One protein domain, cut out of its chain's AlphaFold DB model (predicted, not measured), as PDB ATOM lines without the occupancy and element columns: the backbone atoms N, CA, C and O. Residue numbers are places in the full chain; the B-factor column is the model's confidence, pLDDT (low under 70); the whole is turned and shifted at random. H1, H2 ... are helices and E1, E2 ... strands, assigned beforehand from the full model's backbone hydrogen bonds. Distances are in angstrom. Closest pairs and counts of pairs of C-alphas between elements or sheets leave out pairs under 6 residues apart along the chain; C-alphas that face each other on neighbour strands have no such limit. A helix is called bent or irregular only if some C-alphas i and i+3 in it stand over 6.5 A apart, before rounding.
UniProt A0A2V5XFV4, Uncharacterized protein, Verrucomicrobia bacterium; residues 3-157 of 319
ATOM      1  N   THR A   3     -42.566  30.301  25.586       84.31
ATOM      2  CA  THR A   3     -42.247  30.372  27.006       84.31
ATOM      3  C   THR A   3     -41.698  29.032  27.445       84.31
ATOM      4  O   THR A   3     -42.225  27.996  27.035       84.31
ATOM      5  N   ASP A   4     -40.678  29.052  28.284       84.69
ATOM      6  CA  ASP A   4     -40.180  27.863  28.964       84.69
ATOM      7  C   ASP A   4     -39.784  28.228  30.397       84.69
ATOM      8  O   ASP A   4     -39.601  29.407  30.714       84.69
ATOM      9  N   PHE A   5     -39.706  27.234  31.275       83.56
ATOM     10  CA  PHE A   5     -39.418  27.464  32.682       83.56
ATOM     11  C   PHE A   5     -38.492  26.405  33.276       83.56
ATOM     12  O   PHE A   5     -38.506  25.231  32.903       83.56
ATOM     13  N   GLU A   6     -37.714  26.819  34.267       81.75
ATOM     14  CA  GLU A   6     -36.854  25.952  35.058       81.75
ATOM     15  C   GLU A   6     -37.159  26.122  36.545       81.75
ATOM     16  O   GLU A   6     -37.261  27.229  37.063       81.75
ATOM     17  N   VAL A   7     -37.289  25.004  37.257       80.06
ATOM     18  CA  VAL A   7     -37.429  25.011  38.718       80.06
ATOM     19  C   VAL A   7     -36.046  25.233  39.315       80.06
ATOM     20  O   VAL A   7     -35.168  24.404  39.077       80.06
ATOM     21  N   ILE A   8     -35.842  26.318  40.061       78.00
ATOM     22  CA  ILE A   8     -34.572  26.666  40.711       78.00
ATOM     23  C   ILE A   8     -34.379  25.807  41.959       78.00
ATOM     24  O   ILE A   8     -33.433  25.016  42.010       78.00
ATOM     25  N   GLU A   9     -35.335  25.892  42.882       77.50
ATOM     26  CA  GLU A   9     -35.346  25.199  44.166       77.50
ATOM     27  C   GLU A   9     -36.732  24.598  44.430       77.50
ATOM     28  O   GLU A   9     -37.760  25.170  44.058       77.50
ATOM     29  N   GLN A  10     -36.756  23.422  45.054       78.50
ATOM     30  CA  GLN A  10     -37.974  22.727  45.447       78.50
ATOM     31  C   GLN A  10     -37.854  22.326  46.918       78.50
ATOM     32  O   GLN A  10     -37.002  21.515  47.275       78.50
ATOM     33  N   THR A  11     -38.715  22.892  47.757       76.19
ATOM     34  CA  THR A  11     -38.829  22.603  49.192       76.19
ATOM     35  C   THR A  11     -40.198  21.988  49.496       76.19
ATOM     36  O   THR A  11     -41.106  22.017  48.663       76.19
ATOM     37  N   GLU A  12     -40.383  21.414  50.691       71.56
ATOM     38  CA  GLU A  12     -41.689  20.867  51.111       71.56
ATOM     39  C   GLU A  12     -42.800  21.934  51.152       71.56
ATOM     40  O   GLU A  12     -43.979  21.608  51.031       71.56
ATOM     41  N   SER A  13     -42.428  23.211  51.288       71.88
ATOM     42  CA  SER A  13     -43.338  24.354  51.388       71.88
ATOM     43  C   SER A  13     -43.582  25.094  50.067       71.88
ATOM     44  O   SER A  13     -44.481  25.935  50.016       71.88
ATOM     45  N   GLY A  14     -42.834  24.809  48.993       74.62
ATOM     46  CA  GLY A  14     -42.998  25.514  47.721       74.62
ATOM     47  C   GLY A  14     -41.948  25.195  46.658       74.62
ATOM     48  O   GLY A  14     -41.044  24.383  46.837       74.62
ATOM     49  N   SER A  15     -42.083  25.822  45.492       80.56
ATOM     50  CA  SER A  15     -41.105  25.713  44.405       80.56
ATOM     51  C   SER A  15     -40.818  27.089  43.830       80.56
ATOM     52  O   SER A  15     -41.747  27.826  43.496       80.56
ATOM     53  N   VAL A  16     -39.537  27.420  43.697       79.50
ATOM     54  CA  VAL A  16     -39.076  28.644  43.038       79.50
ATOM     55  C   VAL A  16     -38.844  28.318  41.570       79.50
ATOM     56  O   VAL A  16     -38.118  27.378  41.244       79.50
ATOM     57  N   VAL A  17     -39.484  29.066  40.673       83.06
ATOM     58  CA  VAL A  17     -39.454  28.808  39.230       83.06
ATOM     59  C   VAL A  17     -38.987  30.053  38.491       83.06
ATOM     60  O   VAL A  17     -39.547  31.129  38.666       83.06
ATOM     61  N   SER A  18     -37.995  29.879  37.622       80.81
ATOM     62  CA  SER A  18     -37.598  30.860  36.617       80.81
ATOM     63  C   SER A  18     -38.403  30.617  35.351       80.81
ATOM     64  O   SER A  18     -38.325  29.533  34.775       80.81
ATOM     65  N   ALA A  19     -39.195  31.595  34.921       84.06
ATOM     66  CA  ALA A  19     -39.946  31.521  33.673       84.06
ATOM     67  C   ALA A  19     -39.419  32.572  32.698       84.06
ATOM     68  O   ALA A  19     -39.370  33.758  33.016       84.06
ATOM     69  N   VAL A  20     -39.058  32.136  31.491       85.31
ATOM     70  CA  VAL A  20     -38.567  33.018  30.432       85.31
ATOM     71  C   VAL A  20     -39.541  32.982  29.265       85.31
ATOM     72  O   VAL A  20     -39.929  31.917  28.782       85.31
ATOM     73  N   ALA A  21     -39.928  34.165  28.796       86.06
ATOM     74  CA  ALA A  21     -40.841  34.344  27.680       86.06
ATOM     75  C   ALA A  21     -40.193  35.209  26.600       86.06
ATOM     76  O   ALA A  21     -39.676  36.285  26.889       86.06
ATOM     77  N   ILE A  22     -40.269  34.766  25.344       88.00
ATOM     78  CA  ILE A  22     -39.780  35.527  24.194       88.00
ATOM     79  C   ILE A  22     -40.849  35.659  23.107       88.00
ATOM     80  O   ILE A  22     -41.695  34.780  22.889       88.00
ATOM     81  N   ARG A  23     -40.825  36.791  22.398       88.81
ATOM     82  CA  ARG A  23     -41.646  37.005  21.204       88.81
ATOM     83  C   ARG A  23     -41.037  36.268  20.019       88.81
ATOM     84  O   ARG A  23     -39.876  36.465  19.683       88.81
ATOM     85  N   ASN A  24     -41.856  35.456  19.356       87.00
ATOM     86  CA  ASN A  24     -41.412  34.619  18.239       87.00
ATOM     87  C   ASN A  24     -40.896  35.455  17.062       87.00
ATOM     88  O   ASN A  24     -40.021  34.986  16.347       87.00
ATOM     89  N   GLU A  25     -41.430  36.665  16.871       87.31
ATOM     90  CA  GLU A  25     -40.999  37.604  15.828       87.31
ATOM     91  C   GLU A  25     -39.556  38.064  16.056       87.31
ATOM     92  O   GLU A  25     -38.723  37.885  15.177       87.31
ATOM     93  N   GLN A  26     -39.234  38.530  17.268       87.25
ATOM     94  CA  GLN A  26     -37.866  38.921  17.629       87.25
ATOM     95  C   GLN A  26     -36.898  37.738  17.546       87.25
ATOM     96  O   GLN A  26     -35.784  37.872  17.050       87.25
ATOM     97  N   LEU A  27     -37.328  36.548  17.978       87.81
ATOM     98  CA  LEU A  27     -36.495  35.356  17.851       87.81
ATOM     99  C   LEU A  27     -36.243  34.981  16.380       87.81
ATOM    100  O   LEU A  27     -35.152  34.532  16.035       87.81
ATOM    101  N   ALA A  28     -37.241  35.150  15.512       87.44
ATOM    102  CA  ALA A  28     -37.102  34.897  14.084       87.44
ATOM    103  C   ALA A  28     -36.184  35.912  13.398       87.44
ATOM    104  O   ALA A  28     -35.459  35.518  12.495       87.44
ATOM    105  N   GLU A  29     -36.180  37.167  13.843       90.12
ATOM    106  CA  GLU A  29     -35.265  38.205  13.364       90.12
ATOM    107  C   GLU A  29     -33.811  37.883  13.733       90.12
ATOM    108  O   GLU A  29     -32.949  37.834  12.859       90.12
ATOM    109  N   ILE A  30     -33.548  37.527  14.998       87.31
ATOM    110  CA  ILE A  30     -32.206  37.131  15.462       87.31
ATOM    111  C   ILE A  30     -31.718  35.869  14.732       87.31
ATOM    112  O   ILE A  30     -30.546  35.750  14.378       87.31
ATOM    113  N   ALA A  31     -32.613  34.909  14.490       88.19
ATOM    114  CA  ALA A  31     -32.278  33.657  13.816       88.19
ATOM    115  C   ALA A  31     -32.389  33.717  12.283       88.19
ATOM    116  O   ALA A  31     -32.083  32.714  11.633       88.19
ATOM    117  N   ALA A  32     -32.809  34.843  11.697       87.94
ATOM    118  CA  ALA A  32     -32.985  35.021  10.257       87.94
ATOM    119  C   ALA A  32     -31.794  34.508   9.427       87.94
ATOM    120  O   ALA A  32     -32.031  33.668   8.553       87.94
ATOM    121  N   PRO A  33     -30.523  34.857   9.733       90.56
ATOM    122  CA  PRO A  33     -29.392  34.378   8.941       90.56
ATOM    123  C   PRO A  33     -29.270  32.850   8.942       90.56
ATOM    124  O   PRO A  33     -28.897  32.261   7.933       90.56
ATOM    125  N   LEU A  34     -29.618  32.166  10.035       88.00
ATOM    126  CA  LEU A  34     -29.581  30.701  10.088       88.00
ATOM    127  C   LEU A  34     -30.757  30.081   9.325       88.00
ATOM    128  O   LEU A  34     -30.589  29.107   8.585       88.00
ATOM    129  N   LEU A  35     -31.947  30.661   9.487       86.88
ATOM    130  CA  LEU A  35     -33.181  30.174   8.876       86.88
ATOM    131  C   LEU A  35     -33.177  30.327   7.352       86.88
ATOM    132  O   LEU A  35     -33.671  29.429   6.666       86.88
ATOM    133  N   GLU A  36     -32.605  31.410   6.827       88.75
ATOM    134  CA  GLU A  36     -32.439  31.650   5.387       88.75
ATOM    135  C   GLU A  36     -31.565  30.582   4.725       88.75
ATOM    136  O   GLU A  36     -31.889  30.087   3.647       88.75
ATOM    137  N   HIS A  37     -30.521  30.131   5.421       86.25
ATOM    138  CA  HIS A  37     -29.660  29.034   4.976       86.25
ATOM    139  C   HIS A  37     -30.273  27.641   5.228       86.25
ATOM    140  O   HIS A  37     -29.649  26.617   4.950       86.25
ATOM    141  N   GLY A  38     -31.500  27.573   5.755       82.69
ATOM    142  CA  GLY A  38     -32.199  26.321   6.050       82.69
ATOM    143  C   GLY A  38     -31.710  25.602   7.311       82.69
ATOM    144  O   GLY A  38     -32.144  24.477   7.580       82.69
ATOM    145  N   TYR A  39     -30.845  26.229   8.112       85.19
ATOM    146  CA  TYR A  39     -30.370  25.678   9.374       85.19
ATOM    147  C   TYR A  39     -31.343  26.027  10.499       85.19
ATOM    148  O   TYR A  39     -31.390  27.146  11.000       85.19
ATOM    149  N   ILE A  40     -32.127  25.037  10.926       87.06
ATOM    150  CA  ILE A  40     -32.996  25.184  12.097       87.06
ATOM    151  C   ILE A  40     -32.184  24.824  13.349       87.06
ATOM    152  O   ILE A  40     -31.723  23.677  13.446       87.06
ATOM    153  N   PRO A  41     -32.021  25.749  14.317       86.25
ATOM    154  CA  PRO A  41     -31.239  25.496  15.518       86.25
ATOM    155  C   PRO A  41     -31.811  24.323  16.318       86.25
ATOM    156  O   PRO A  41     -33.018  24.059  16.330       86.25
ATOM    157  N   ARG A  42     -30.927  23.581  16.994       84.25
ATOM    158  CA  ARG A  42     -31.342  22.429  17.808       84.25
ATOM    159  C   ARG A  42     -32.007  22.854  19.110       84.25
ATOM    160  O   ARG A  42     -32.936  22.179  19.551       84.25
ATOM    161  N   GLN A  43     -31.503  23.927  19.693       85.44
ATOM    162  CA  GLN A  43     -31.926  24.488  20.961       85.44
ATOM    163  C   GLN A  43     -31.724  25.997  20.883       85.44
ATOM    164  O   GLN A  43     -30.770  26.460  20.259       85.44
ATOM    165  N   VAL A  44     -32.638  26.732  21.500       87.81
ATOM    166  CA  VAL A  44     -32.526  28.173  21.711       87.81
ATOM    167  C   VAL A  44     -32.595  28.376  23.214       87.81
ATOM    168  O   VAL A  44     -33.533  27.898  23.845       87.81
ATOM    169  N   THR A  45     -31.604  29.035  23.794       87.62
ATOM    170  CA  THR A  45     -31.553  29.305  25.233       87.62
ATOM    171  C   THR A  45     -31.043  30.719  25.480       87.62
ATOM    172  O   THR A  45     -30.586  31.385  24.552       87.62
ATOM    173  N   VAL A  46     -31.162  31.187  26.720       87.50
ATOM    174  CA  VAL A  46     -30.656  32.494  27.147       87.50
ATOM    175  C   VAL A  46     -29.155  32.385  27.395       87.50
ATOM    176  O   VAL A  46     -28.709  31.443  28.051       87.50
ATOM    177  N   TYR A  47     -28.386  33.366  26.917       85.12
ATOM    178  CA  TYR A  47     -26.927  33.402  27.064       85.12
ATOM    179  C   TYR A  47     -26.487  33.191  28.519       85.12
ATOM    180  O   TYR A  47     -25.726  32.271  28.817       85.12
ATOM    181  N   ALA A  48     -27.060  33.961  29.449       84.94
ATOM    182  CA  ALA A  48     -26.767  33.845  30.875       84.94
ATOM    183  C   ALA A  48     -27.053  32.444  31.452       84.94
ATOM    184  O   ALA A  48     -26.257  31.926  32.230       84.94
ATOM    185  N   ALA A  49     -28.147  31.793  31.039       85.31
ATOM    186  CA  ALA A  49     -28.485  30.444  31.506       85.31
ATOM    187  C   ALA A  49     -27.457  29.399  31.033       85.31
ATOM    188  O   ALA A  49     -27.081  28.501  31.782       85.31
ATOM    189  N   GLN A  50     -26.952  29.548  29.807       85.94
ATOM    190  CA  GLN A  50     -25.890  28.701  29.263       85.94
ATOM    191  C   GLN A  50     -24.541  28.919  29.957       85.94
ATOM    192  O   GLN A  50     -23.796  27.964  30.184       85.94
ATOM    193  N   ARG A  51     -24.209  30.164  30.306       83.94
ATOM    194  CA  ARG A  51     -22.974  30.473  31.038       83.94
ATOM    195  C   ARG A  51     -23.010  29.948  32.459       83.94
ATOM    196  O   ARG A  51     -22.052  29.314  32.890       83.94
ATOM    197  N   ALA A  52     -24.130  30.131  33.144       83.50
ATOM    198  CA  ALA A  52     -24.303  29.625  34.494       83.50
ATOM    199  C   ALA A  52     -24.208  28.101  34.553       83.50
ATOM    200  O   ALA A  52     -23.510  27.574  35.413       83.50
ATOM    201  N   SER A  53     -24.826  27.382  33.611       83.94
ATOM    202  CA  SER A  53     -24.741  25.917  33.585       83.94
ATOM    203  C   SER A  53     -23.327  25.392  33.309       83.94
ATOM    204  O   SER A  53     -23.000  24.287  33.741       83.94
ATOM    205  N   THR A  54     -22.494  26.170  32.610       82.88
ATOM    206  CA  THR A  54     -21.124  25.784  32.240       82.88
ATOM    207  C   THR A  54     -20.129  26.097  33.362       82.88
ATOM    208  O   THR A  54     -19.410  25.205  33.804       82.88
ATOM    209  N   TYR A  55     -20.127  27.333  33.871       79.81
ATOM    210  CA  TYR A  55     -19.098  27.830  34.799       79.81
ATOM    211  C   TYR A  55     -19.509  27.784  36.271       79.81
ATOM    212  O   TYR A  55     -18.663  27.654  37.151       79.81
ATOM    213  N   ALA A  56     -20.808  27.855  36.560       81.00
ATOM    214  CA  ALA A  56     -21.330  27.860  37.924       81.00
ATOM    215  C   ALA A  56     -22.496  26.867  38.096       81.00
ATOM    216  O   ALA A  56     -23.592  27.257  38.505       81.00
ATOM    217  N   PRO A  57     -22.292  25.557  37.826       77.69
ATOM    218  CA  PRO A  57     -23.364  24.562  37.906       77.69
ATOM    219  C   PRO A  57     -23.901  24.355  39.332       77.69
ATOM    220  O   PRO A  57     -24.967  23.769  39.518       77.69
ATOM    221  N   ARG A  58     -23.165  24.792  40.363       79.12
ATOM    222  CA  ARG A  58     -23.563  24.730  41.775       79.12
ATOM    223  C   ARG A  58     -23.223  26.045  42.470       79.12
ATOM    224  O   ARG A  58     -22.158  26.601  42.226       79.12
ATOM    225  N   GLY A  59     -24.092  26.470  43.384       78.62
ATOM    226  CA  GLY A  59     -23.929  27.715  44.135       78.62
ATOM    227  C   GLY A  59     -24.449  28.940  43.387       78.62
ATOM    228  O   GLY A  59     -25.104  28.812  42.350       78.62
ATOM    229  N   ASN A  60     -24.167  30.113  43.949       83.50
ATOM    230  CA  ASN A  60     -24.644  31.389  43.431       83.50
ATOM    231  C   ASN A  60     -23.526  32.098  42.673       83.50
ATOM    232  O   ASN A  60     -22.397  32.179  43.162       83.50
ATOM    233  N   ALA A  61     -23.840  32.617  41.490       84.62
ATOM    234  CA  ALA A  61     -22.887  33.361  40.682       84.62
ATOM    235  C   ALA A  61     -23.525  34.593  40.040       84.62
ATOM    236  O   ALA A  61     -24.681  34.552  39.605       84.62
ATOM    237  N   LEU A  62     -22.749  35.672  39.963       85.00
ATOM    238  CA  LEU A  62     -23.106  36.885  39.237       85.00
ATOM    239  C   LEU A  62     -22.373  36.892  37.896       85.00
ATOM    240  O   LEU A  62     -21.148  36.921  37.864       85.00
ATOM    241  N   LEU A  63     -23.127  36.874  36.802       85.44
ATOM    242  CA  LEU A  63     -22.624  37.006  35.439       85.44
ATOM    243  C   LEU A  63     -22.771  38.456  34.981       85.44
ATOM    244  O   LEU A  63     -23.864  39.012  35.097       85.44
ATOM    245  N   ILE A  64     -21.730  39.045  34.402       85.44
ATOM    246  CA  ILE A  64     -21.797  40.359  33.753       85.44
ATOM    247  C   ILE A  64     -21.288  40.220  32.316       85.44
ATOM    248  O   ILE A  64     -20.161  39.775  32.093       85.44
ATOM    249  N   TYR A  65     -22.122  40.585  31.343       85.56
ATOM    250  CA  TYR A  65     -21.816  40.469  29.916       85.56
ATOM    251  C   TYR A  65     -22.423  41.625  29.115       85.56
ATOM    252  O   TYR A  65     -23.447  42.177  29.526       85.56
ATOM    253  N   PRO A  66     -21.829  42.016  27.977       84.12
ATOM    254  CA  PRO A  66     -22.411  43.027  27.111       84.12
ATOM    255  C   PRO A  66     -23.446  42.408  26.164       84.12
ATOM    256  O   PRO A  66     -23.218  41.361  25.559       84.12
ATOM    257  N   GLU A  67     -24.578  43.084  25.997       82.38
ATOM    258  CA  GLU A  67     -25.599  42.769  24.999       82.38
ATOM    259  C   GLU A  67     -25.865  44.030  24.162       82.38
ATOM    260  O   GLU A  67     -26.574  44.954  24.574       82.38
ATOM    261  N   GLY A  68     -25.227  44.096  22.988       80.00
ATOM    262  CA  GLY A  68     -25.262  45.277  22.122       80.00
ATOM    263  C   GLY A  68     -24.572  46.483  22.765       80.00
ATOM    264  O   GLY A  68     -23.382  46.429  23.060       80.00
ATOM    265  N   GLU A  69     -25.322  47.566  22.970       78.38
ATOM    266  CA  GLU A  69     -24.842  48.801  23.617       78.38
ATOM    267  C   GLU A  69     -25.048  48.805  25.143       78.38
ATOM    268  O   GLU A  69     -24.620  49.736  25.819       78.38
ATOM    269  N   THR A  70     -25.697  47.776  25.697       83.25
ATOM    270  CA  THR A  70     -26.026  47.694  27.129       83.25
ATOM    271  C   THR A  70     -25.206  46.630  27.839       83.25
ATOM    272  O   THR A  70     -24.816  45.627  27.240       83.25
ATOM    273  N   LEU A  71     -24.964  46.824  29.134       84.75
ATOM    274  CA  LEU A  71     -24.317  45.821  29.973       84.75
ATOM    275  C   LEU A  71     -25.383  45.091  30.790       84.75
ATOM    276  O   LEU A  71     -26.225  45.717  31.425       84.75
ATOM    277  N   VAL A  72     -25.371  43.765  30.783       86.00
ATOM    278  CA  VAL A  72     -26.363  42.944  31.479       86.00
ATOM    279  C   VAL A  72     -25.701  42.236  32.646       86.00
ATOM    280  O   VAL A  72     -24.659  41.601  32.503       86.00
ATOM    281  N   SER A  73     -26.340  42.317  33.808       84.38
ATOM    282  CA  SER A  73     -26.017  41.508  34.976       84.38
ATOM    283  C   SER A  73     -27.085  40.446  35.188       84.38
ATOM    284  O   SER A  73     -28.286  40.717  35.165       84.38
ATOM    285  N   ALA A  74     -26.643  39.215  35.398       85.94
ATOM    286  CA  ALA A  74     -27.501  38.076  35.642       85.94
ATOM    287  C   ALA A  74     -27.044  37.337  36.900       85.94
ATOM    288  O   ALA A  74     -25.917  36.858  36.982       85.94
ATOM    289  N   VAL A  75     -27.935  37.231  37.878       85.50
ATOM    290  CA  VAL A  75     -27.749  36.416  39.077       85.50
ATOM    291  C   VAL A  75     -28.253  35.015  38.793       85.50
ATOM    292  O   VAL A  75     -29.377  34.819  38.313       85.50
ATOM    293  N   THR A  76     -27.423  34.036  39.122       84.88
ATOM    294  CA  THR A  76     -27.712  32.628  38.890       84.88
ATOM    295  C   THR A  76     -27.562  31.823  40.168       84.88
ATOM    296  O   THR A  76     -26.673  32.093  40.974       84.88
ATOM    297  N   GLU A  77     -28.450  30.850  40.355       82.50
ATOM    298  CA  GLU A  77     -28.494  29.956  41.512       82.50
ATOM    299  C   GLU A  77     -28.513  28.512  41.008       82.50
ATOM    300  O   GLU A  77     -29.383  28.120  40.226       82.50
ATOM    301  N   HIS A  78     -27.534  27.711  41.425       81.62
ATOM    302  CA  HIS A  78     -27.376  26.312  41.010       81.62
ATOM    303  C   HIS A  78     -27.368  26.123  39.480       81.62
ATOM    304  O   HIS A  78     -28.017  25.218  38.950       81.62
ATOM    305  N   GLY A  79     -26.665  27.009  38.767       76.88
ATOM    306  CA  GLY A  79     -26.556  26.978  37.307       76.88
ATOM    307  C   GLY A  79     -27.815  27.420  36.554       76.88
ATOM    308  O   GLY A  79     -27.882  27.224  35.342       76.88
ATOM    309  N   LYS A  80     -28.810  27.998  37.242       83.94
ATOM    310  CA  LYS A  80     -30.079  28.465  36.663       83.94
ATOM    311  C   LYS A  80     -30.231  29.968  36.844       83.94
ATOM    312  O   LYS A  80     -29.740  30.540  37.812       83.94
ATOM    313  N   LEU A  81     -30.929  30.611  35.916       84.88
ATOM    314  CA  LEU A  81     -31.132  32.057  35.927       84.88
ATOM    315  C   LEU A  81     -32.195  32.450  36.963       84.88
ATOM    316  O   LEU A  81     -33.334  32.003  36.842       84.88
ATOM    317  N   SER A  82     -31.844  33.292  37.936       83.62
ATOM    318  CA  SER A  82     -32.765  33.731  39.000       83.62
ATOM    319  C   SER A  82     -33.189  35.191  38.816       83.62
ATOM    320  O   SER A  82     -34.378  35.499  38.838       83.62
ATOM    321  N   PHE A  83     -32.240  36.089  38.520       82.88
ATOM    322  CA  PHE A  83     -32.525  37.514  38.332       82.88
ATOM    323  C   PHE A  83     -31.664  38.133  37.235       82.88
ATOM    324  O   PHE A  83     -30.517  37.739  37.045       82.88
ATOM    325  N   THR A  84     -32.196  39.124  36.522       85.00
ATOM    326  CA  THR A  84     -31.465  39.851  35.476       85.00
ATOM    327  C   THR A  84     -31.763  41.336  35.541       85.00
ATOM    328  O   THR A  84     -32.925  41.725  35.680       85.00
ATOM    329  N   ARG A  85     -30.739  42.166  35.358       85.00
ATOM    330  CA  ARG A  85     -30.865  43.618  35.259       85.00
ATOM    331  C   ARG A  85     -29.939  44.155  34.176       85.00
ATOM    332  O   ARG A  85     -28.816  43.687  34.016       85.00
ATOM    333  N   THR A  86     -30.426  45.138  33.437       85.44
ATOM    334  CA  THR A  86     -29.641  45.848  32.431       85.44
ATOM    335  C   THR A  86     -29.110  47.153  33.014       85.44
ATOM    336  O   THR A  86     -29.773  47.804  33.825       85.44
ATOM    337  N   PHE A  87     -27.914  47.517  32.584       82.31
ATOM    338  CA  PHE A  87     -27.224  48.759  32.882       82.31
ATOM    339  C   PHE A  87     -27.084  49.541  31.576       82.31
ATOM    340  O   PHE A  87     -26.778  48.972  30.522       82.31
ATOM    341  N   GLN A  88     -27.360  50.843  31.633       71.50
ATOM    342  CA  GLN A  88     -27.383  51.703  30.444       71.50
ATOM    343  C   GLN A  88     -25.982  52.106  29.967       71.50
ATOM    344  O   GLN A  88     -25.836  52.557  28.837       71.50
ATOM    345  N   SER A  89     -24.962  51.931  30.809       66.12
ATOM    346  CA  SER A  89     -23.603  52.407  30.570       66.12
ATOM    347  C   SER A  89     -22.587  51.354  30.993       66.12
ATOM    348  O   SER A  89     -22.718  50.724  32.041       66.12
ATOM    349  N   ALA A  90     -21.545  51.177  30.184       66.12
ATOM    350  CA  ALA A  90     -20.412  50.309  30.497       66.12
ATOM    351  C   ALA A  90     -19.331  51.026  31.336       66.12
ATOM    352  O   ALA A  90     -18.203  50.546  31.425       66.12
ATOM    353  N   ASN A  91     -19.644  52.185  31.930       72.00
ATOM    354  CA  ASN A  91     -18.699  52.959  32.732       72.00
ATOM    355  C   ASN A  91     -18.540  52.376  34.145       72.00
ATOM    356  O   ASN A  91     -19.520  52.109  34.840       72.00
ATOM    357  N   GLY A  92     -17.291  52.256  34.607       69.69
ATOM    358  CA  GLY A  92     -16.970  51.700  35.927       69.69
ATOM    359  C   GLY A  92     -17.557  52.479  37.115       69.69
ATOM    360  O   GLY A  92     -17.898  51.870  38.125       69.69
ATOM    361  N   GLU A  93     -17.721  53.802  36.999       73.44
ATOM    362  CA  GLU A  93     -18.284  54.648  38.067       73.44
ATOM    363  C   GLU A  93     -19.789  54.424  38.274       73.44
ATOM    364  O   GLU A  93     -20.261  54.357  39.407       73.44
ATOM    365  N   GLU A  94     -20.552  54.245  37.194       76.50
ATOM    366  CA  GLU A  94     -21.985  53.931  37.282       76.50
ATOM    367  C   GLU A  94     -22.194  52.527  37.864       76.50
ATOM    368  O   GLU A  94     -23.046  52.317  38.731       76.50
ATOM    369  N   LEU A  95     -21.317  51.589  37.500       76.81
ATOM    370  CA  LEU A  95     -21.282  50.231  38.040       76.81
ATOM    371  C   LEU A  95     -21.109  50.191  39.569       76.81
ATOM    372  O   LEU A  95     -21.697  49.330  40.228       76.81
ATOM    373  N   GLN A  96     -20.352  51.136  40.147       77.88
ATOM    374  CA  GLN A  96     -20.187  51.263  41.604       77.88
ATOM    375  C   GLN A  96     -21.497  51.594  42.322       77.88
ATOM    376  O   GLN A  96     -21.692  51.169  43.460       77.88
ATOM    377  N   LEU A  97     -22.403  52.329  41.674       80.31
ATOM    378  CA  LEU A  97     -23.706  52.683  42.237       80.31
ATOM    379  C   LEU A  97     -24.763  51.613  41.950       80.31
ATOM    380  O   LEU A  97     -25.601  51.330  42.809       80.31
ATOM    381  N   GLU A  98     -24.729  51.000  40.768       81.62
ATOM    382  CA  GLU A  98     -25.773  50.078  40.320       81.62
ATOM    383  C   GLU A  98     -25.616  48.650  40.869       81.62
ATOM    384  O   GLU A  98     -26.627  48.006  41.163       81.62
ATOM    385  N   LEU A  99     -24.391  48.151  41.092       80.38
ATOM    386  CA  LEU A  99     -24.174  46.807  41.653       80.38
ATOM    387  C   LEU A  99     -24.707  46.644  43.090       80.38
ATOM    388  O   LEU A  99     -25.406  45.659  43.351       80.38
ATOM    389  N   PRO A 100     -24.466  47.578  44.034       81.75
ATOM    390  CA  PRO A 100     -25.074  47.501  45.362       81.75
ATOM    391  C   PRO A 100     -26.604  47.561  45.312       81.75
ATOM    392  O   PRO A 100     -27.279  46.854  46.060       81.75
ATOM    393  N   GLN A 101     -27.169  48.363  44.401       83.69
ATOM    394  CA  GLN A 101     -28.619  48.420  44.200       83.69
ATOM    395  C   GLN A 101     -29.174  47.110  43.644       83.69
ATOM    396  O   GLN A 101     -30.260  46.689  44.043       83.69
ATOM    397  N   LEU A 102     -28.446  46.459  42.735       82.81
ATOM    398  CA  LEU A 102     -28.797  45.138  42.234       82.81
ATOM    399  C   LEU A 102     -28.836  44.128  43.374       82.81
ATOM    400  O   LEU A 102     -29.829  43.414  43.511       82.81
ATOM    401  N   ARG A 103     -27.797  44.110  44.214       80.81
ATOM    402  CA  ARG A 103     -27.719  43.230  45.380       80.81
ATOM    403  C   ARG A 103     -28.923  43.426  46.300       80.81
ATOM    404  O   ARG A 103     -29.616  42.459  46.591       80.81
ATOM    405  N   LEU A 104     -29.230  44.673  46.662       83.62
ATOM    406  CA  LEU A 104     -30.403  45.006  47.475       83.62
ATOM    407  C   LEU A 104     -31.703  44.518  46.817       83.62
ATOM    408  O   LEU A 104     -32.550  43.926  47.480       83.62
ATOM    409  N   SER A 105     -31.865  44.738  45.508       84.69
ATOM    410  CA  SER A 105     -33.065  44.302  44.788       84.69
ATOM    411  C   SER A 105     -33.209  42.779  44.720       84.69
ATOM    412  O   SER A 105     -34.326  42.283  44.832       84.69
ATOM    413  N   ALA A 106     -32.099  42.045  44.602       81.50
ATOM    414  CA  ALA A 106     -32.092  40.587  44.632       81.50
ATOM    415  C   ALA A 106     -32.462  40.061  46.031       81.50
ATOM    416  O   ALA A 106     -33.340  39.205  46.141       81.50
ATOM    417  N   GLU A 107     -31.891  40.633  47.100       83.69
ATOM    418  CA  GLU A 107     -32.235  40.265  48.486       83.69
ATOM    419  C   GLU A 107     -33.719  40.526  48.789       83.69
ATOM    420  O   GLU A 107     -34.385  39.686  49.393       83.69
ATOM    421  N   LEU A 108     -34.277  41.646  48.311       83.44
ATOM    422  CA  LEU A 108     -35.704  41.964  48.462       83.44
ATOM    423  C   LEU A 108     -36.629  40.976  47.734       83.44
ATOM    424  O   LEU A 108     -37.776  40.805  48.141       83.44
ATOM    425  N   GLN A 109     -36.146  40.321  46.676       77.81
ATOM    426  CA  GLN A 109     -36.867  39.258  45.971       77.81
ATOM    427  C   GLN A 109     -36.664  37.871  46.603       77.81
ATOM    428  O   GLN A 109     -37.201  36.887  46.098       77.81
ATOM    429  N   GLY A 110     -35.928  37.788  47.717       72.69
ATOM    430  CA  GLY A 110     -35.633  36.537  48.415       72.69
ATOM    431  C   GLY A 110     -34.502  35.724  47.785       72.69
ATOM    432  O   GLY A 110     -34.333  34.561  48.140       72.69
ATOM    433  N   ILE A 111     -33.733  36.314  46.867       78.44
ATOM    434  CA  ILE A 111     -32.595  35.677  46.198       78.44
ATOM    435  C   ILE A 111     -31.354  35.887  47.063       78.44
ATOM    436  O   ILE A 111     -31.110  36.987  47.569       78.44
ATOM    437  N   ASN A 112     -30.545  34.844  47.246       71.12
ATOM    438  CA  ASN A 112     -29.370  34.944  48.101       71.12
ATOM    439  C   ASN A 112     -28.268  35.753  47.395       71.12
ATOM    440  O   ASN A 112     -27.616  35.276  46.465       71.12
ATOM    441  N   ALA A 113     -28.054  36.988  47.851       65.69
ATOM    442  CA  ALA A 113     -27.140  37.936  47.216       65.69
ATOM    443  C   ALA A 113     -25.687  37.857  47.717       65.69
ATOM    444  O   ALA A 113     -24.897  38.792  47.555       65.69
ATOM    445  N   SER A 114     -25.318  36.727  48.323       67.12
ATOM    446  CA  SER A 114     -23.919  36.330  48.431       67.12
ATOM    447  C   SER A 114     -23.475  35.767  47.080       67.12
ATOM    448  O   SER A 114     -23.933  34.699  46.673       67.12
ATOM    449  N   PHE A 115     -22.606  36.497  46.376       70.88
ATOM    450  CA  PHE A 115     -22.057  36.101  45.076       70.88
ATOM    451  C   PHE A 115     -20.603  35.635  45.247       70.88
ATOM    452  O   PHE A 115     -19.688  36.419  45.009       70.88
ATOM    453  N   PRO A 116     -20.357  34.386  45.686       67.00
ATOM    454  CA  PRO A 116     -18.995  33.881  45.860       67.00
ATOM    455  C   PRO A 116     -18.221  33.820  44.539       67.00
ATOM    456  O   PRO A 116     -17.004  33.983  44.544       67.00
ATOM    457  N   ASN A 117     -18.928  33.623  43.421       76.56
ATOM    458  CA  ASN A 117     -18.339  33.545  42.091       76.56
ATOM    459  C   ASN A 117     -18.860  34.698  41.228       76.56
ATOM    460  O   ASN A 117     -20.054  34.767  40.924       76.56
ATOM    461  N   VAL A 118     -17.965  35.594  40.815       81.06
ATOM    462  CA  VAL A 118     -18.279  36.663  39.863       81.06
ATOM    463  C   VAL A 118     -17.640  36.309  38.530       81.06
ATOM    464  O   VAL A 118     -16.432  36.105  38.446       81.06
ATOM    465  N   LEU A 119     -18.462  36.208  37.496       81.69
ATOM    466  CA  LEU A 119     -18.071  35.783  36.162       81.69
ATOM    467  C   LEU A 119     -18.252  36.963  35.204       81.69
ATOM    468  O   LEU A 119     -19.351  37.505  35.059       81.69
ATOM    469  N   LEU A 120     -17.171  37.357  34.550       81.75
ATOM    470  CA  LEU A 120     -17.128  38.481  33.623       81.75
ATOM    471  C   LEU A 120     -16.867  37.961  32.213       81.75
ATOM    472  O   LEU A 120     -15.957  37.164  32.017       81.75
ATOM    473  N   ASP A 121     -17.633  38.411  31.227       80.94
ATOM    474  CA  ASP A 121     -17.392  38.022  29.835       80.94
ATOM    475  C   ASP A 121     -16.021  38.527  29.338       80.94
ATOM    476  O   ASP A 121     -15.568  39.607  29.733       80.94
ATOM    477  N   GLU A 122     -15.362  37.773  28.451       78.75
ATOM    478  CA  GLU A 122     -14.039  38.118  27.886       78.75
ATOM    479  C   GLU A 122     -13.971  39.543  27.316       78.75
ATOM    480  O   GLU A 122     -12.965  40.240  27.466       78.75
ATOM    481  N   THR A 123     -15.055  40.014  26.705       75.94
ATOM    482  CA  THR A 123     -15.151  41.354  26.112       75.94
ATOM    483  C   THR A 123     -15.146  42.481  27.148       75.94
ATOM    484  O   THR A 123     -14.861  43.625  26.801       75.94
ATOM    485  N   CYS A 124     -15.440  42.183  28.416       75.38
ATOM    486  CA  CYS A 124     -15.526  43.152  29.508       75.38
ATOM    487  C   CYS A 124     -14.280  43.173  30.403       75.38
ATOM    488  O   CYS A 124     -14.334  43.748  31.486       75.38
ATOM    489  N   TYR A 125     -13.148  42.620  29.952       76.19
ATOM    490  CA  TYR A 125     -11.893  42.532  30.717       76.19
ATOM    491  C   TYR A 125     -11.510  43.815  31.480       76.19
ATOM    492  O   TYR A 125     -11.075  43.750  32.625       76.19
ATOM    493  N   GLN A 126     -11.712  44.987  30.871       77.69
ATOM    494  CA  GLN A 126     -11.360  46.291  31.452       77.69
ATOM    495  C   GLN A 126     -12.124  46.617  32.748       77.69
ATOM    496  O   GLN A 126     -11.641  47.390  33.570       77.69
ATOM    497  N   LEU A 127     -13.304  46.024  32.946       76.62
ATOM    498  CA  LEU A 127     -14.149  46.247  34.119       76.62
ATOM    499  C   LEU A 127     -13.800  45.321  35.287       76.62
ATOM    500  O   LEU A 127     -14.331  45.510  36.381       76.62
ATOM    501  N   ARG A 128     -12.899  44.352  35.088       77.75
ATOM    502  CA  ARG A 128     -12.548  43.340  36.090       77.75
ATOM    503  C   ARG A 128     -12.106  43.958  37.410       77.75
ATOM    504  O   ARG A 128     -12.698  43.649  38.437       77.75
ATOM    505  N   ASP A 129     -11.133  44.864  37.365       78.19
ATOM    506  CA  ASP A 129     -10.561  45.476  38.571       78.19
ATOM    507  C   ASP A 129     -11.609  46.300  39.335       78.19
ATOM    508  O   ASP A 129     -11.623  46.341  40.565       78.19
ATOM    509  N   THR A 130     -12.538  46.920  38.601       76.94
ATOM    510  CA  THR A 130     -13.639  47.692  39.192       76.94
ATOM    511  C   THR A 130     -14.651  46.769  39.870       76.94
ATOM    512  O   THR A 130     -15.055  47.021  41.003       76.94
ATOM    513  N   VAL A 131     -15.034  45.676  39.209       77.75
ATOM    514  CA  VAL A 131     -15.992  44.688  39.723       77.75
ATOM    515  C   VAL A 131     -15.427  43.934  40.931       77.75
ATOM    516  O   VAL A 131     -16.129  43.778  41.933       77.75
ATOM    517  N   GLU A 132     -14.155  43.536  40.883       81.25
ATOM    518  CA  GLU A 132     -13.449  42.883  41.992       81.25
ATOM    519  C   GLU A 132     -13.341  43.814  43.209       81.25
ATOM    520  O   GLU A 132     -13.592  43.388  44.338       81.25
ATOM    521  N   GLY A 133     -13.078  45.107  42.982       76.19
ATOM    522  CA  GLY A 133     -13.070  46.123  44.035       76.19
ATOM    523  C   GLY A 133     -14.433  46.342  44.705       76.19
ATOM    524  O   GLY A 133     -14.489  46.552  45.914       76.19
ATOM    525  N   ILE A 134     -15.535  46.267  43.949       76.19
ATOM    526  CA  ILE A 134     -16.898  46.490  44.472       76.19
ATOM    527  C   ILE A 134     -17.426  45.263  45.223       76.19
ATOM    528  O   ILE A 134     -18.034  45.395  46.286       76.19
ATOM    529  N   LEU A 135     -17.242  44.068  44.657       73.69
ATOM    530  CA  LEU A 135     -17.831  42.828  45.176       73.69
ATOM    531  C   LEU A 135     -16.916  42.090  46.157       73.69
ATOM    532  O   LEU A 135     -17.355  41.111  46.764       73.69
ATOM    533  N   ALA A 136     -15.667  42.545  46.315       72.81
ATOM    534  CA  ALA A 136     -14.649  41.947  47.182       72.81
ATOM    535  C   ALA A 136     -14.510  40.422  46.987       72.81
ATOM    536  O   ALA A 136     -14.231  39.685  47.933       72.81
ATOM    537  N   SER A 137     -14.755  39.950  45.761       74.12
ATOM    538  CA  SER A 137     -14.804  38.538  45.381       74.12
ATOM    539  C   SER A 137     -13.998  38.332  44.095       74.12
ATOM    540  O   SER A 137     -14.033  39.206  43.220       74.12
ATOM    541  N   PRO A 138     -13.276  37.206  43.955       72.62
ATOM    542  CA  PRO A 138     -12.445  36.954  42.785       72.62
ATOM    543  C   PRO A 138     -13.309  36.920  41.521       72.62
ATOM    544  O   PRO A 138     -14.271  36.156  41.432       72.62
ATOM    545  N   THR A 139     -12.960  37.766  40.549       74.94
ATOM    546  CA  THR A 139     -13.661  37.844  39.264       74.94
ATOM    547  C   THR A 139     -12.947  36.971  38.233       74.94
ATOM    548  O   THR A 139     -11.786  37.227  37.880       74.94
ATOM    549  N   GLU A 140     -13.636  35.931  37.767       79.19
ATOM    550  CA  GLU A 140     -13.170  35.001  36.740       79.19
ATOM    551  C   GLU A 140     -13.681  35.439  35.363       79.19
ATOM    552  O   GLU A 140     -14.826  35.864  35.208       79.19
ATOM    553  N   ILE A 141     -12.806  35.371  34.360       79.75
ATOM    554  CA  ILE A 141     -13.140  35.758  32.991       79.75
ATOM    555  C   ILE A 141     -13.652  34.527  32.251       79.75
ATOM    556  O   ILE A 141     -13.001  33.484  32.243       79.75
ATOM    557  N   VAL A 142     -14.805  34.671  31.613       78.38
ATOM    558  CA  VAL A 142     -15.541  33.599  30.960       78.38
ATOM    559  C   VAL A 142     -15.595  33.837  29.452       78.38
ATOM    560  O   VAL A 142     -16.098  34.858  28.992       78.38
ATOM    561  N   GLY A 143     -15.094  32.864  28.686       74.25
ATOM    562  CA  GLY A 143     -15.104  32.836  27.217       74.25
ATOM    563  C   GLY A 143     -16.130  31.866  26.643       74.25
ATOM    564  O   GLY A 143     -16.801  31.155  27.382       74.25
ATOM    565  N   ILE A 144     -16.329  31.822  25.319       71.62
ATOM    566  CA  ILE A 144     -17.241  30.852  24.661       71.62
ATOM    567  C   ILE A 144     -16.642  29.438  24.682       71.62
ATOM    568  O   ILE A 144     -15.709  29.146  23.940       71.62
ATOM    569  N   GLU A 145     -17.229  28.536  25.477       66.56
ATOM    570  CA  GLU A 145     -16.842  27.122  25.519       66.56
ATOM    571  C   GLU A 145     -17.620  26.263  24.509       66.56
ATOM    572  O   GLU A 145     -18.850  26.326  24.398       66.56
ATOM    573  N   LEU A 146     -16.879  25.433  23.768       70.38
ATOM    574  CA  LEU A 146     -17.381  24.482  22.776       70.38
ATOM    575  C   LEU A 146     -16.921  23.064  23.171       70.38
ATOM    576  O   LEU A 146     -15.714  22.823  23.188       70.38
ATOM    577  N   PRO A 147     -17.825  22.096  23.417       68.38
ATOM    578  CA  PRO A 147     -19.285  22.174  23.347       68.38
ATOM    579  C   PRO A 147     -19.915  22.775  24.619       68.38
ATOM    580  O   PRO A 147     -19.440  22.511  25.719       68.38
ATOM    581  N   PRO A 148     -21.029  23.514  24.492       69.56
ATOM    582  CA  PRO A 148     -21.680  24.116  25.647       69.56
ATOM    583  C   PRO A 148     -22.363  23.083  26.544       69.56
ATOM    584  O   PRO A 148     -22.875  22.065  26.061       69.56
ATOM    585  N   ALA A 149     -22.426  23.376  27.845       75.00
ATOM    586  CA  ALA A 149     -23.125  22.532  28.802       75.00
ATOM    587  C   ALA A 149     -24.629  22.426  28.464       75.00
ATOM    588  O   ALA A 149     -25.243  23.391  27.993       75.00
ATOM    589  N   PRO A 150     -25.255  21.256  28.691       74.94
ATOM    590  CA  PRO A 150     -26.672  21.068  28.418       74.94
ATOM    591  C   PRO A 150     -27.523  21.911  29.378       74.94
ATOM    592  O   PRO A 150     -27.525  21.685  30.584       74.94
ATOM    593  N   VAL A 151     -28.281  22.860  28.826       78.06
ATOM    594  CA  VAL A 151     -29.273  23.664  29.560       78.06
ATOM    595  C   VAL A 151     -30.651  23.031  29.384       78.06
ATOM    596  O   VAL A 151     -30.956  22.524  28.299       78.06
ATOM    597  N   LYS A 152     -31.494  23.045  30.420       79.44
ATOM    598  CA  LYS A 152     -32.851  22.483  30.340       79.44
ATOM    599  C   LYS A 152     -33.817  23.450  29.640       79.44
ATOM    600  O   LYS A 152     -34.694  22.986  28.916       79.44
ATOM    601  N   LEU A 153     -33.584  24.754  29.770       82.69
ATOM    602  CA  LEU A 153     -34.307  25.840  29.125       82.69
ATOM    603  C   LEU A 153     -34.140  25.778  27.603       82.69
ATOM    604  O   LEU A 153     -33.030  25.846  27.057       82.69
ATOM    605  N   ASN A 154     -35.265  25.649  26.911       85.88
ATOM    606  CA  ASN A 154     -35.350  25.569  25.469       85.88
ATOM    607  C   ASN A 154     -36.527  26.394  24.929       85.88
ATOM    608  O   ASN A 154     -37.651  25.918  24.750       85.88
ATOM    609  N   LEU A 155     -36.210  27.618  24.526       86.06
ATOM    610  CA  LEU A 155     -37.123  28.589  23.928       86.06
ATOM    611  C   LEU A 155     -37.359  28.347  22.428       86.06
ATOM    612  O   LEU A 155     -37.807  29.241  21.713       86.06
ATOM    613  N   LEU A 156     -37.058  27.146  21.919       87.88
ATOM    614  CA  LEU A 156     -37.277  26.801  20.518       87.88
ATOM    615  C   LEU A 156     -38.788  26.801  20.200       87.88
ATOM    616  O   LEU A 156     -39.519  25.970  20.765       87.88
ATOM    617  N   PRO A 157     -39.258  27.637  19.254       88.88
ATOM    618  CA  PRO A 157     -40.666  27.698  18.884       88.88
ATOM    619  C   PRO A 157     -41.189  26.360  18.360       88.88
ATOM    620  O   PRO A 157     -40.494  25.628  17.646       88.88
TER     621      PRO A 157
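Overview. This is residues 3 to 157 of the 319 residues of an uncharacterized protein of Verrucomicrobia bacterium (UniProt A0A2V5XFV4). A strongly twisted sheet of five strands has helices over both faces: it curls round the short helix H2 on one face, while H3 and H4 cover the other. A long two-strand hairpin, E1 and E2, meets the sheet near its E5 edge, and beyond the hairpin H1 lies away from the sheet, with residues 32 to 38 sticking out. The 155 printed residues include four named helices and seven named strands, in the order E1 E2 H1 H2 E3 E4 E5 H3 E6 H4 E7, and the class is mixed, helices and strands. The larger sheet is mixed, in the order E5 E4 E3 E6 E7, and E1 and E2 make a separate antiparallel sheet. The whole is compact, with a radius of gyration of the C-alphas of 16.1 A and spans of 47 by 43 by 26 A.

Along the chain. E1, residues 3 to 11, begins at C-alpha 3 (-42.247, 30.372, 27.006), is 23.8 A long and bends by 53 degrees at residue 8. E2, residues 14 to 22, is 25.8 A long. H1, residues 24 to 36, measures 16.0 A and is irregular, with C-alphas 30 and 33 7.6 A apart. H2 is residues 47 to 55. E3, residues 60 to 67, E4, residues 70 to 77, and E5, residues 80 to 87, measure 21.7 A, 23.0 A and 20.8 A, and E5 bends by 55 degrees at residue 83. H3, residues 92 to 108, is 24.6 A long, from C-alpha 92 (-16.970, 51.700, 35.927); it is neither bent nor irregular, but only just: C-alphas 97 and 100 are 6.2 A apart. E6 is residues 117 to 121. H4, residues 122 to 135, is irregular, with C-alphas 123 and 126 8.2 A apart. E7, residues 139 to 142, ends at C-alpha 142 (-15.541, 33.599, 30.960).

Arrangement. In the larger sheet E3, E4 and E5 form a meander, each strand the antiparallel neighbour of the one before, with N 63 and O 74 2.8 A apart and N 85 and O 73 2.9 A apart. E6 is parallel to E3, with N 119 and O 62 at 2.8 A, and E7 is parallel to E6, with N 142 and O 120 at 2.8 A. E5, H3 and E6 are a split strand-helix-strand unit, E4 and E3 lying between its strands; E6, H4 and E7 are such a unit with neighbour strands; both crossovers are right-handed. These are three layers, helices on both faces of one sheet: H3 and H4 on the same face, H2 on the opposite face. H2 comes closest to E5 at the C-alphas of Ala 49 and Leu 81, 5.4 A apart. H3 lies over E5 and E4 at a height over the sheet of 9.6 A. H4 lies over E6 at 7.8 A and runs along the strands, at 18 degrees to E6 on the local plane. H3, with residues 92 to 99 alone, touches H4, the closest C-alphas being those of Gly 92 and Thr 130, 6.1 A apart; their steep tilt of 67 degrees is only just short of about perpendicular. The hairpin of E1 and E2 has N 6 and O 18 at 2.8 A; its closest C-alphas to E5 are those of Ser 18 and Ser 82, 6.1 A apart. H1 is not on the larger sheet and is apart from H2. Every O i to N i+4 pair is within hydrogen-bond range in H2, but 7 of 9 in H1, 10 of 13 in H3 and 5 of 10 in H4.

Size, cuts and confidence. The two C-alphas farthest apart are those of Ser 13 and His 37, at 48.6 A. The printed part has no cut, and no link is long; those from H1 to H2 and from H3 to E6 are short, the others tight. Residues 143 to 157 hold no named element, and C-alpha 157 is 8.7 A from C-alpha 3. The mean pLDDT of the printed part is 80.6, and it is under 70 at residues 89 to 90, 92, 113 to 114, 116, 145 and 147 to 148.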